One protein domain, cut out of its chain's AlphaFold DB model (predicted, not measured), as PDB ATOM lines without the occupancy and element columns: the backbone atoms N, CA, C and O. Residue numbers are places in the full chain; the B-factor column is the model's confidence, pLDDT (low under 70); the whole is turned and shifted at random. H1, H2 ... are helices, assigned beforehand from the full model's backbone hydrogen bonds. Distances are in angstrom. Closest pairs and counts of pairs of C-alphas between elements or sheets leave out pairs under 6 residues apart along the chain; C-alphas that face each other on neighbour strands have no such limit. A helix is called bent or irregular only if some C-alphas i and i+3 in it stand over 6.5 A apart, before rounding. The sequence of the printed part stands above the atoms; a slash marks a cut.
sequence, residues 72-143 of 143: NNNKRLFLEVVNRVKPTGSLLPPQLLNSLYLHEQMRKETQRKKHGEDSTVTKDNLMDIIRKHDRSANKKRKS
ATOM      1  N   ASN A  72     109.706 106.691  46.106       86.69
ATOM      2  CA  ASN A  72     108.479 107.117  46.784       86.69
ATOM      3  C   ASN A  72     107.509 105.961  47.100       86.69
ATOM      4  O   ASN A  72     106.712 106.086  48.034       86.69
ATOM      5  N   ASN A  73     107.593 104.822  46.405       87.75
ATOM      6  CA  ASN A  73     106.818 103.622  46.743       87.75
ATOM      7  C   ASN A  73     107.278 103.036  48.084       87.75
ATOM      8  O   ASN A  73     106.473 102.489  48.836       87.75
ATOM      9  N   ASN A  74     108.546 103.242  48.448       87.38
ATOM     10  CA  ASN A  74     109.117 102.820  49.724       87.38
ATOM     11  C   ASN A  74     109.142 103.954  50.769       87.38
ATOM     12  O   ASN A  74     109.866 103.853  51.760       87.38
ATOM     13  N   LYS A  75     108.333 105.017  50.608       90.00
ATOM     14  CA  LYS A  75     108.298 106.195  51.507       90.00
ATOM     15  C   LYS A  75     108.181 105.872  52.997       90.00
ATOM     16  O   LYS A  75     108.652 106.631  53.835       90.00
ATOM     17  N   ARG A  76     107.577 104.731  53.347       90.19
ATOM     18  CA  ARG A  76     107.464 104.268  54.737       90.19
ATOM     19  C   ARG A  76     108.812 103.954  55.395       90.19
ATOM     20  O   ARG A  76     108.885 104.018  56.617       90.19
ATOM     21  N   LEU A  77     109.849 103.650  54.620       90.75
ATOM     22  CA  LEU A  77     111.169 103.271  55.127       90.75
ATOM     23  C   LEU A  77     112.095 104.469  55.364       90.75
ATOM     24  O   LEU A  77     113.147 104.304  55.969       90.75
ATOM     25  N   PHE A  78     111.735 105.673  54.909       94.38
ATOM     26  CA  PHE A  78     112.658 106.812  54.874       94.38
ATOM     27  C   PHE A  78     113.168 107.171  56.272       94.38
ATOM     28  O   PHE A  78     114.376 107.242  56.493       94.38
ATOM     29  N   LEU A  79     112.252 107.330  57.227       94.19
ATOM     30  CA  LEU A  79     112.589 107.605  58.621       94.19
ATOM     31  C   LEU A  79     113.430 106.494  59.263       94.19
ATOM     32  O   LEU A  79     114.397 106.783  59.962       94.19
ATOM     33  N   GLU A  80     113.095 105.231  59.004       92.62
ATOM     34  CA  GLU A  80     113.835 104.087  59.543       92.62
ATOM     35  C   GLU A  80     115.276 104.061  59.022       92.62
ATOM     36  O   GLU A  80     116.218 103.952  59.807       92.62
ATOM     37  N   VAL A  81     115.456 104.237  57.711       92.31
ATOM     38  CA  VAL A  81     116.775 104.286  57.073       92.31
ATOM     39  C   VAL A  81     117.603 105.431  57.647       92.31
ATOM     40  O   VAL A  81     118.748 105.212  58.039       92.31
ATOM     41  N   VAL A  82     117.031 106.631  57.778       93.69
ATOM     42  CA  VAL A  82     117.733 107.778  58.377       93.69
ATOM     43  C   VAL A  82     118.142 107.479  59.818       93.69
ATOM     44  O   VAL A  82     119.308 107.661  60.167       93.69
ATOM     45  N   ASN A  83     117.227 106.970  60.645       94.06
ATOM     46  CA  ASN A  83     117.500 106.667  62.051       94.06
ATOM     47  C   ASN A  83     118.554 105.567  62.224       94.06
ATOM     48  O   ASN A  83     119.325 105.603  63.181       94.06
ATOM     49  N   ARG A  84     118.609 104.597  61.307       92.56
ATOM     50  CA  ARG A  84     119.561 103.482  61.366       92.56
ATOM     51  C   ARG A  84     120.939 103.850  60.825       92.56
ATOM     52  O   ARG A  84     121.934 103.358  61.345       92.56
ATOM     53  N   VAL A  85     120.999 104.690  59.791       90.94
ATOM     54  CA  VAL A  85     122.236 104.978  59.048       90.94
ATOM     55  C   VAL A  85     122.924 106.256  59.531       90.94
ATOM     56  O   VAL A  85     124.148 106.310  59.562       90.94
ATOM     57  N   LYS A  86     122.186 107.273  59.991       91.44
ATOM     58  CA  LYS A  86     122.798 108.505  60.522       91.44
ATOM     59  C   LYS A  86     123.783 108.241  61.680       91.44
ATOM     60  O   LYS A  86     124.870 108.818  61.652       91.44
ATOM     61  N   PRO A  87     123.491 107.353  62.655       93.88
ATOM     62  CA  PRO A  87     124.419 107.060  63.752       93.88
ATOM     63  C   PRO A  87     125.702 106.343  63.320       93.88
ATOM     64  O   PRO A  87     126.672 106.343  64.071       93.88
ATOM     65  N   THR A  88     125.745 105.738  62.127       88.19
ATOM     66  CA  THR A  88     126.953 105.048  61.643       88.19
ATOM     67  C   THR A  88     128.008 106.016  61.105       88.19
ATOM     68  O   THR A  88     129.062 105.571  60.656       88.19
ATOM     69  N   GLY A  89     127.718 107.323  61.088       86.12
ATOM     70  CA  GLY A  89     128.575 108.349  60.491       86.12
ATOM     71  C   GLY A  89     128.560 108.349  58.960       86.12
ATOM     72  O   GLY A  89     129.361 109.042  58.338       86.12
ATOM     73  N   SER A  90     127.664 107.575  58.338       85.44
ATOM     74  CA  SER A  90     127.501 107.563  56.887       85.44
ATOM     75  C   SER A  90     126.827 108.851  56.418       85.44
ATOM     76  O   SER A  90     125.862 109.319  57.026       85.44
ATOM     77  N   LEU A  91     127.306 109.405  55.305       87.50
ATOM     78  CA  LEU A  91     126.666 110.553  54.670       87.50
ATOM     79  C   LEU A  91     125.333 110.117  54.059       87.50
ATOM     80  O   LEU A  91     125.280 109.195  53.245       87.50
ATOM     81  N   LEU A  92     124.254 110.786  54.463       89.88
ATOM     82  CA  LEU A  92     122.921 110.563  53.917       89.88
ATOM     83  C   LEU A  92     122.650 111.550  52.778       89.88
ATOM     84  O   LEU A  92     122.977 112.732  52.914       89.88
ATOM     85  N   PRO A  93     122.035 111.101  51.671       91.00
ATOM     86  CA  PRO A  93     121.767 111.971  50.538       91.00
ATOM     87  C   PRO A  93     120.807 113.107  50.938       91.00
ATOM     88  O   PRO A  93     119.776 112.835  51.567       91.00
ATOM     89  N   PRO A  94     121.080 114.372  50.553       91.94
ATOM     90  CA  PRO A  94     120.206 115.504  50.870       91.94
ATOM     91  C   PRO A  94     118.767 115.315  50.385       91.94
ATOM     92  O   PRO A  94     117.833 115.760  51.043       91.94
ATOM     93  N   GLN A  95     118.572 114.608  49.269       91.62
ATOM     94  CA  GLN A  95     117.254 114.287  48.720       91.62
ATOM     95  C   GLN A  95     116.411 113.458  49.696       91.62
ATOM     96  O   GLN A  95     115.200 113.638  49.761       91.62
ATOM     97  N   LEU A  96     117.043 112.577  50.477       92.25
ATOM     98  CA  LEU A  96     116.365 111.825  51.531       92.25
ATOM     99  C   LEU A  96     116.084 112.727  52.739       92.25
ATOM    100  O   LEU A  96     114.962 112.735  53.243       92.25
ATOM    101  N   LEU A  97     117.083 113.507  53.167       93.06
ATOM    102  CA  LEU A  97     117.001 114.377  54.348       93.06
ATOM    103  C   LEU A  97     115.971 115.510  54.209       93.06
ATOM    104  O   LEU A  97     115.339 115.871  55.197       93.06
ATOM    105  N   ASN A  98     115.779 116.023  52.994       94.19
ATOM    106  CA  ASN A  98     114.844 117.107  52.680       94.19
ATOM    107  C   ASN A  98     113.537 116.597  52.051       94.19
ATOM    108  O   ASN A  98     112.768 117.369  51.479       94.19
ATOM    109  N   SER A  99     113.292 115.284  52.083       94.44
ATOM    110  CA  SER A  99     112.081 114.720  51.490       94.44
ATOM    111  C   SER A  99     110.839 115.050  52.324       94.44
ATOM    112  O   SER A  99     110.836 114.934  53.553       94.44
ATOM    113  N   LEU A 100     109.733 115.380  51.645       94.19
ATOM    114  CA  LEU A 100     108.437 115.623  52.293       94.19
ATOM    115  C   LEU A 100     108.002 114.428  53.154       94.19
ATOM    116  O   LEU A 100     107.529 114.605  54.275       94.19
ATOM    117  N   TYR A 101     108.221 113.206  52.660       94.00
ATOM    118  CA  TYR A 101     107.867 111.985  53.381       94.00
ATOM    119  C   TYR A 101     108.613 111.853  54.707       94.00
ATOM    120  O   TYR A 101     107.986 111.508  55.708       94.00
ATOM    121  N   LEU A 102     109.911 112.169  54.752       93.25
ATOM    122  CA  LEU A 102     110.671 112.120  55.998       93.25
ATOM    123  C   LEU A 102     110.106 113.109  57.027       93.25
ATOM    124  O   LEU A 102     109.868 112.729  58.174       93.25
ATOM    125  N   HIS A 103     109.820 114.347  56.614       94.75
ATOM    126  CA  HIS A 103     109.234 115.359  57.498       94.75
ATOM    127  C   HIS A 103     107.845 114.955  58.013       94.75
ATOM    128  O   HIS A 103     107.561 115.082  59.207       94.75
ATOM    129  N   GLU A 104     106.986 114.413  57.146       94.69
ATOM    130  CA  GLU A 104     105.675 113.897  57.546       94.69
ATOM    131  C   GLU A 104     105.786 112.755  58.562       94.69
ATOM    132  O   GLU A 104     105.022 112.706  59.532       94.69
ATOM    133  N   GLN A 105     106.727 111.831  58.349       94.62
ATOM    134  CA  GLN A 105     106.964 110.708  59.251       94.62
ATOM    135  C   GLN A 105     107.488 111.172  60.613       94.62
ATOM    136  O   GLN A 105     106.964 110.729  61.635       94.62
ATOM    137  N   MET A 106     108.444 112.107  60.640       92.88
ATOM    138  CA  MET A 106     108.947 112.704  61.881       92.88
ATOM    139  C   MET A 106     107.824 113.388  62.665       92.88
ATOM    140  O   MET A 106     107.666 113.136  63.859       92.88
ATOM    141  N   ARG A 107     106.974 114.182  61.994       92.88
ATOM    142  CA  ARG A 107     105.844 114.867  62.645       92.88
ATOM    143  C   ARG A 107     104.869 113.879  63.287       92.88
ATOM    144  O   ARG A 107     104.421 114.100  64.413       92.88
ATOM    145  N   LYS A 108     104.565 112.775  62.594       90.75
ATOM    146  CA  LYS A 108     103.717 111.691  63.118       90.75
ATOM    147  C   LYS A 108     104.356 111.002  64.325       90.75
ATOM    148  O   LYS A 108     103.651 110.693  65.282       90.75
ATOM    149  N   GLU A 109     105.668 110.773  64.309       88.00
ATOM    150  CA  GLU A 109     106.375 110.147  65.429       88.00
ATOM    151  C   GLU A 109     106.393 111.047  66.674       88.00
ATOM    152  O   GLU A 109     106.108 110.576  67.775       88.00
ATOM    153  N   THR A 110     106.634 112.353  66.515       86.44
ATOM    154  CA  THR A 110     106.587 113.312  67.631       86.44
ATOM    155  C   THR A 110     105.197 113.387  68.262       86.44
ATOM    156  O   THR A 110     105.078 113.409  69.485       86.44
ATOM    157  N   GLN A 111     104.133 113.391  67.450       84.69
ATOM    158  CA  GLN A 111     102.756 113.375  67.958       84.69
ATOM    159  C   GLN A 111     102.445 112.087  68.729       84.69
ATOM    160  O   GLN A 111     101.850 112.149  69.802       84.69
ATOM    161  N   ARG A 112     102.895 110.930  68.226       81.06
ATOM    162  CA  ARG A 112     102.737 109.640  68.917       81.06
ATOM    163  C   ARG A 112     103.459 109.609  70.262       81.06
ATOM    164  O   ARG A 112     102.878 109.137  71.232       81.06
ATOM    165  N   LYS A 113     104.683 110.140  70.334       77.00
ATOM    166  CA  LYS A 113     105.446 110.224  71.592       77.00
ATOM    167  C   LYS A 113     104.727 111.088  72.629       77.00
ATOM    168  O   LYS A 113     104.552 110.637  73.752       77.00
ATOM    169  N   LYS A 114     104.205 112.252  72.224       69.00
ATOM    170  CA  LYS A 114     103.414 113.126  73.109       69.00
ATOM    171  C   LYS A 114     102.151 112.446  73.650       69.00
ATOM    172  O   LYS A 114     101.853 112.588  74.825       69.00
ATOM    173  N   HIS A 115     101.430 111.691  72.820       61.22
ATOM    174  CA  HIS A 115     100.238 110.955  73.267       61.22
ATOM    175  C   HIS A 115     100.575 109.785  74.210       61.22
ATOM    176  O   HIS A 115      99.810 109.490  75.121       61.22
ATOM    177  N   GLY A 116     101.720 109.122  74.015       59.31
ATOM    178  CA  GLY A 116     102.193 108.074  74.928       59.31
ATOM    179  C   GLY A 116     102.626 108.618  76.295       59.31
ATOM    180  O   GLY A 116     102.377 107.989  77.321       59.31
ATOM    181  N   GLU A 117     103.213 109.810  76.327       59.12
ATOM    182  CA  GLU A 117     103.639 110.479  77.562       59.12
ATOM    183  C   GLU A 117     102.443 111.002  78.381       59.12
ATOM    184  O   GLU A 117     102.418 110.829  79.595       59.12
ATOM    185  N   ASP A 118     101.396 111.512  77.719       56.59
ATOM    186  CA  ASP A 118     100.133 111.942  78.353       56.59
ATOM    187  C   ASP A 118      99.339 110.760  78.960       56.59
ATOM    188  O   ASP A 118      98.588 110.918  79.920       56.59
ATOM    189  N   SER A 119      99.545 109.539  78.446       59.62
ATOM    190  CA  SER A 119      98.972 108.309  79.022       59.62
ATOM    191  C   SER A 119      99.717 107.794  80.262       59.62
ATOM    192  O   SER A 119      99.190 106.955  80.995       59.62
ATOM    193  N   THR A 120     100.930 108.293  80.520       62.88
ATOM    194  CA  THR A 120     101.731 107.897  81.682       62.88
ATOM    195  C   THR A 120     101.491 108.891  82.813       62.88
ATOM    196  O   THR A 120     101.933 110.040  82.777       62.88
ATOM    197  N   VAL A 121     100.779 108.453  83.849       65.38
ATOM    198  CA  VAL A 121     100.503 109.293  85.017       65.38
ATOM    199  C   VAL A 121     101.754 109.384  85.894       65.38
ATOM    200  O   VAL A 121     102.067 108.470  86.653       65.38
ATOM    201  N   THR A 122     102.478 110.498  85.800       76.12
ATOM    202  CA  THR A 122     103.563 110.856  86.726       76.12
ATOM    203  C   THR A 122     103.033 111.751  87.851       76.12
ATOM    204  O   THR A 122     101.975 112.370  87.720       76.12
ATOM    205  N   LYS A 123     103.757 111.841  88.979       71.44
ATOM    206  CA  LYS A 123     103.391 112.753  90.085       71.44
ATOM    207  C   LYS A 123     103.294 114.207  89.607       71.44
ATOM    208  O   LYS A 123     102.385 114.917  90.027       71.44
ATOM    209  N   ASP A 124     104.182 114.615  88.701       73.38
ATOM    210  CA  ASP A 124     104.203 115.962  88.122       73.38
ATOM    211  C   ASP A 124     102.957 116.229  87.260       73.38
ATOM    212  O   ASP A 124     102.266 117.228  87.476       73.38
ATOM    213  N   ASN A 125     102.581 115.278  86.392       72.88
ATOM    214  CA  ASN A 125     101.355 115.353  85.588       72.88
ATOM    215  C   ASN A 125     100.100 115.428  86.480       72.88
ATOM    216  O   ASN A 125      99.179 116.197  86.200       72.88
ATOM    217  N   LEU A 126     100.070 114.675  87.589       78.31
ATOM    218  CA  LEU A 126      98.950 114.671  88.539       78.31
ATOM    219  C   LEU A 126      98.765 116.040  89.211       78.31
ATOM    220  O   LEU A 126      97.648 116.556  89.284       78.31
ATOM    221  N   MET A 127      99.862 116.650  89.668       78.94
ATOM    222  CA  MET A 127      99.832 117.967  90.309       78.94
ATOM    223  C   MET A 127      99.376 119.057  89.340       78.94
ATOM    224  O   MET A 127      98.630 119.956  89.732       78.94
ATOM    225  N   ASP A 128      99.770 118.974  88.071       78.00
ATOM    226  CA  ASP A 128      99.359 119.942  87.058       78.00
ATOM    227  C   ASP A 128      97.882 119.810  86.676       78.00
ATOM    228  O   ASP A 128      97.197 120.831  86.530       78.00
ATOM    229  N   ILE A 129      97.349 118.586  86.615       79.31
ATOM    230  CA  ILE A 129      95.913 118.330  86.426       79.31
ATOM    231  C   ILE A 129      95.105 118.891  87.606       79.31
ATOM    232  O   ILE A 129      94.138 119.627  87.387       79.31
ATOM    233  N   ILE A 130      95.528 118.622  88.847       79.88
ATOM    234  CA  ILE A 130      94.871 119.126  90.066       79.88
ATOM    235  C   ILE A 130      94.885 120.661  90.090       79.88
ATOM    236  O   ILE A 130      93.838 121.297  90.213       79.88
ATOM    237  N   ARG A 131      96.048 121.284  89.857       82.62
ATOM    238  CA  ARG A 131      96.180 122.753  89.791       82.62
ATOM    239  C   ARG A 131      95.324 123.375  88.689       82.62
ATOM    240  O   ARG A 131      94.903 124.528  88.814       82.62
ATOM    241  N   LYS A 132      95.127 122.680  87.565       82.12
ATOM    242  CA  LYS A 132      94.297 123.152  86.447       82.12
ATOM    243  C   LYS A 132      92.808 123.058  86.783       82.12
ATOM    244  O   LYS A 132      92.060 123.982  86.451       82.12
ATOM    245  N   HIS A 133      92.396 121.996  87.472       79.31
ATOM    246  CA  HIS A 133      91.039 121.845  87.991       79.31
ATOM    247  C   HIS A 133      90.711 122.937  89.020       79.31
ATOM    248  O   HIS A 133      89.725 123.651  88.845       79.31
ATOM    249  N   ASP A 134      91.583 123.158  90.008       81.94
ATOM    250  CA  ASP A 134      91.379 124.181  91.043       81.94
ATOM    251  C   ASP A 134      91.286 125.590  90.456       81.94
ATOM    252  O   ASP A 134      90.373 126.348  90.787       81.94
ATOM    253  N   ARG A 135      92.164 125.934  89.504       78.38
ATOM    254  CA  ARG A 135      92.095 127.221  88.791       78.38
ATOM    255  C   ARG A 135      90.782 127.394  88.023       78.38
ATOM    256  O   ARG A 135      90.221 128.489  88.011       78.38
ATOM    257  N   SER A 136      90.280 126.327  87.407       76.50
ATOM    258  CA  SER A 136      89.031 126.351  86.633       76.50
ATOM    259  C   SER A 136      87.795 126.446  87.535       76.50
ATOM    260  O   SER A 136      86.861 127.188  87.226       76.50
ATOM    261  N   ALA A 137      87.809 125.759  88.679       76.31
ATOM    262  CA  ALA A 137      86.763 125.837  89.696       76.31
ATOM    263  C   ALA A 137      86.704 127.231  90.344       76.31
ATOM    264  O   ALA A 137      85.621 127.778  90.545       76.31
ATOM    265  N   ASN A 138      87.862 127.848  90.598       73.00
ATOM    266  CA  ASN A 138      87.927 129.184  91.192       73.00
ATOM    267  C   ASN A 138      87.484 130.291  90.221       73.00
ATOM    268  O   ASN A 138      86.930 131.301  90.645       73.00
ATOM    269  N   LYS A 139      87.677 130.093  88.909       71.50
ATOM    270  CA  LYS A 139      87.199 131.021  87.871       71.50
ATOM    271  C   LYS A 139      85.674 130.983  87.709       71.50
ATOM    272  O   LYS A 139      85.077 132.027  87.482       71.50
ATOM    273  N   LYS A 140      85.041 129.814  87.889       68.94
ATOM    274  CA  LYS A 140      83.571 129.663  87.884       68.94
ATOM    275  C   LYS A 140      82.880 130.254  89.116       68.94
ATOM    276  O   LYS A 140      81.712 130.582  89.034       68.94
ATOM    277  N   ARG A 141      83.584 130.373  90.247       65.44
ATOM    278  CA  ARG A 141      83.050 130.942  91.500       65.44
ATOM    279  C   ARG A 141      83.128 132.472  91.582       65.44
ATOM    280  O   ARG A 141      82.573 133.046  92.509       65.44
ATOM    281  N   LYS A 142      83.857 133.115  90.664       58.88
ATOM    282  CA  LYS A 142      84.054 134.576  90.607       58.88
ATOM    283  C   LYS A 142      83.317 135.249  89.437       58.88
ATOM    284  O   LYS A 142      83.560 136.425  89.186       58.88
ATOM    285  N   SER A 143      82.478 134.503  88.719       52.16
ATOM    286  CA  SER A 143      81.570 134.991  87.675       52.16
ATOM    287  C   SER A 143      80.134 134.800  88.128       52.16
ATOM    288  O   SER A 143      79.289 135.507  87.546       52.16
TER     289      SER A 143
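Overview. This is residues 72 to 143 of the 143 residues of the protein "Putative ATP-dependent RNA helicase DDX59" of Acipenser ruthenus (UniProt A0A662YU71). A long helix, H3, has a small head at its first end, where the kinked helix H1 packs on it and the chain folds back through the short helix H2, while at its other end the link of residues 119 to 122 turns a corner into H4, a long arm that sticks out free. The printed part has 72 residues with four named helices, in the order H1, H2, H3, H4, and no named strand; the class is all helix. It is extended, with a radius of gyration of the C-alphas of 20.6 A and spans of 59 by 25 by 18 A.

Along the chain. H3, residues 100 to 118, is the longest helix by residues and measures 27.6 A from C-alpha 100 at (108.437, 115.623, 52.293) to C-alpha 118. H4, residues 123 to 140, measures 26.1 A and ends with C-alpha 140 at (83.571, 129.663, 87.884). H1, residues 72 to 88, measures 23.8 A from C-alpha 72 at (108.479, 107.117, 46.784); it has a kink of 53 degrees near residue 79 and is irregular, with C-alphas 73 and 76 being 8.0 A apart. H2 is residues 94 to 97.

Arrangement. H3, with residues 101 to 106 alone, touches residues 75 to 79 of H1; their closest C-alphas, Leu 79 and Leu 102, are 5.6 A apart, and the lines are only just about perpendicular at 70.1 degrees. H2 is close to H1 but not clearly touching, the closest C-alphas being Phe 78 and Leu 96 at 7.1 A. H3 and H4 are only just apart, with closest C-alphas at 8.1 A. In H3 and H4 every O i to N i+4 pair is within hydrogen-bond range; in H1 6 of 13 are, beside 10 of 14 O i to N i+3 pairs, and H2 is too short for an O i to N i+4 pair.

Size, cuts and confidence. The C-alphas of Ser 90 and Ser 143, the two farthest apart, are 61.7 A apart. The printed part has no cut, and its three links are tight. Mean pLDDT of the printed part is 82.4; residues 114 to 121 and 140 to 143 are under 70.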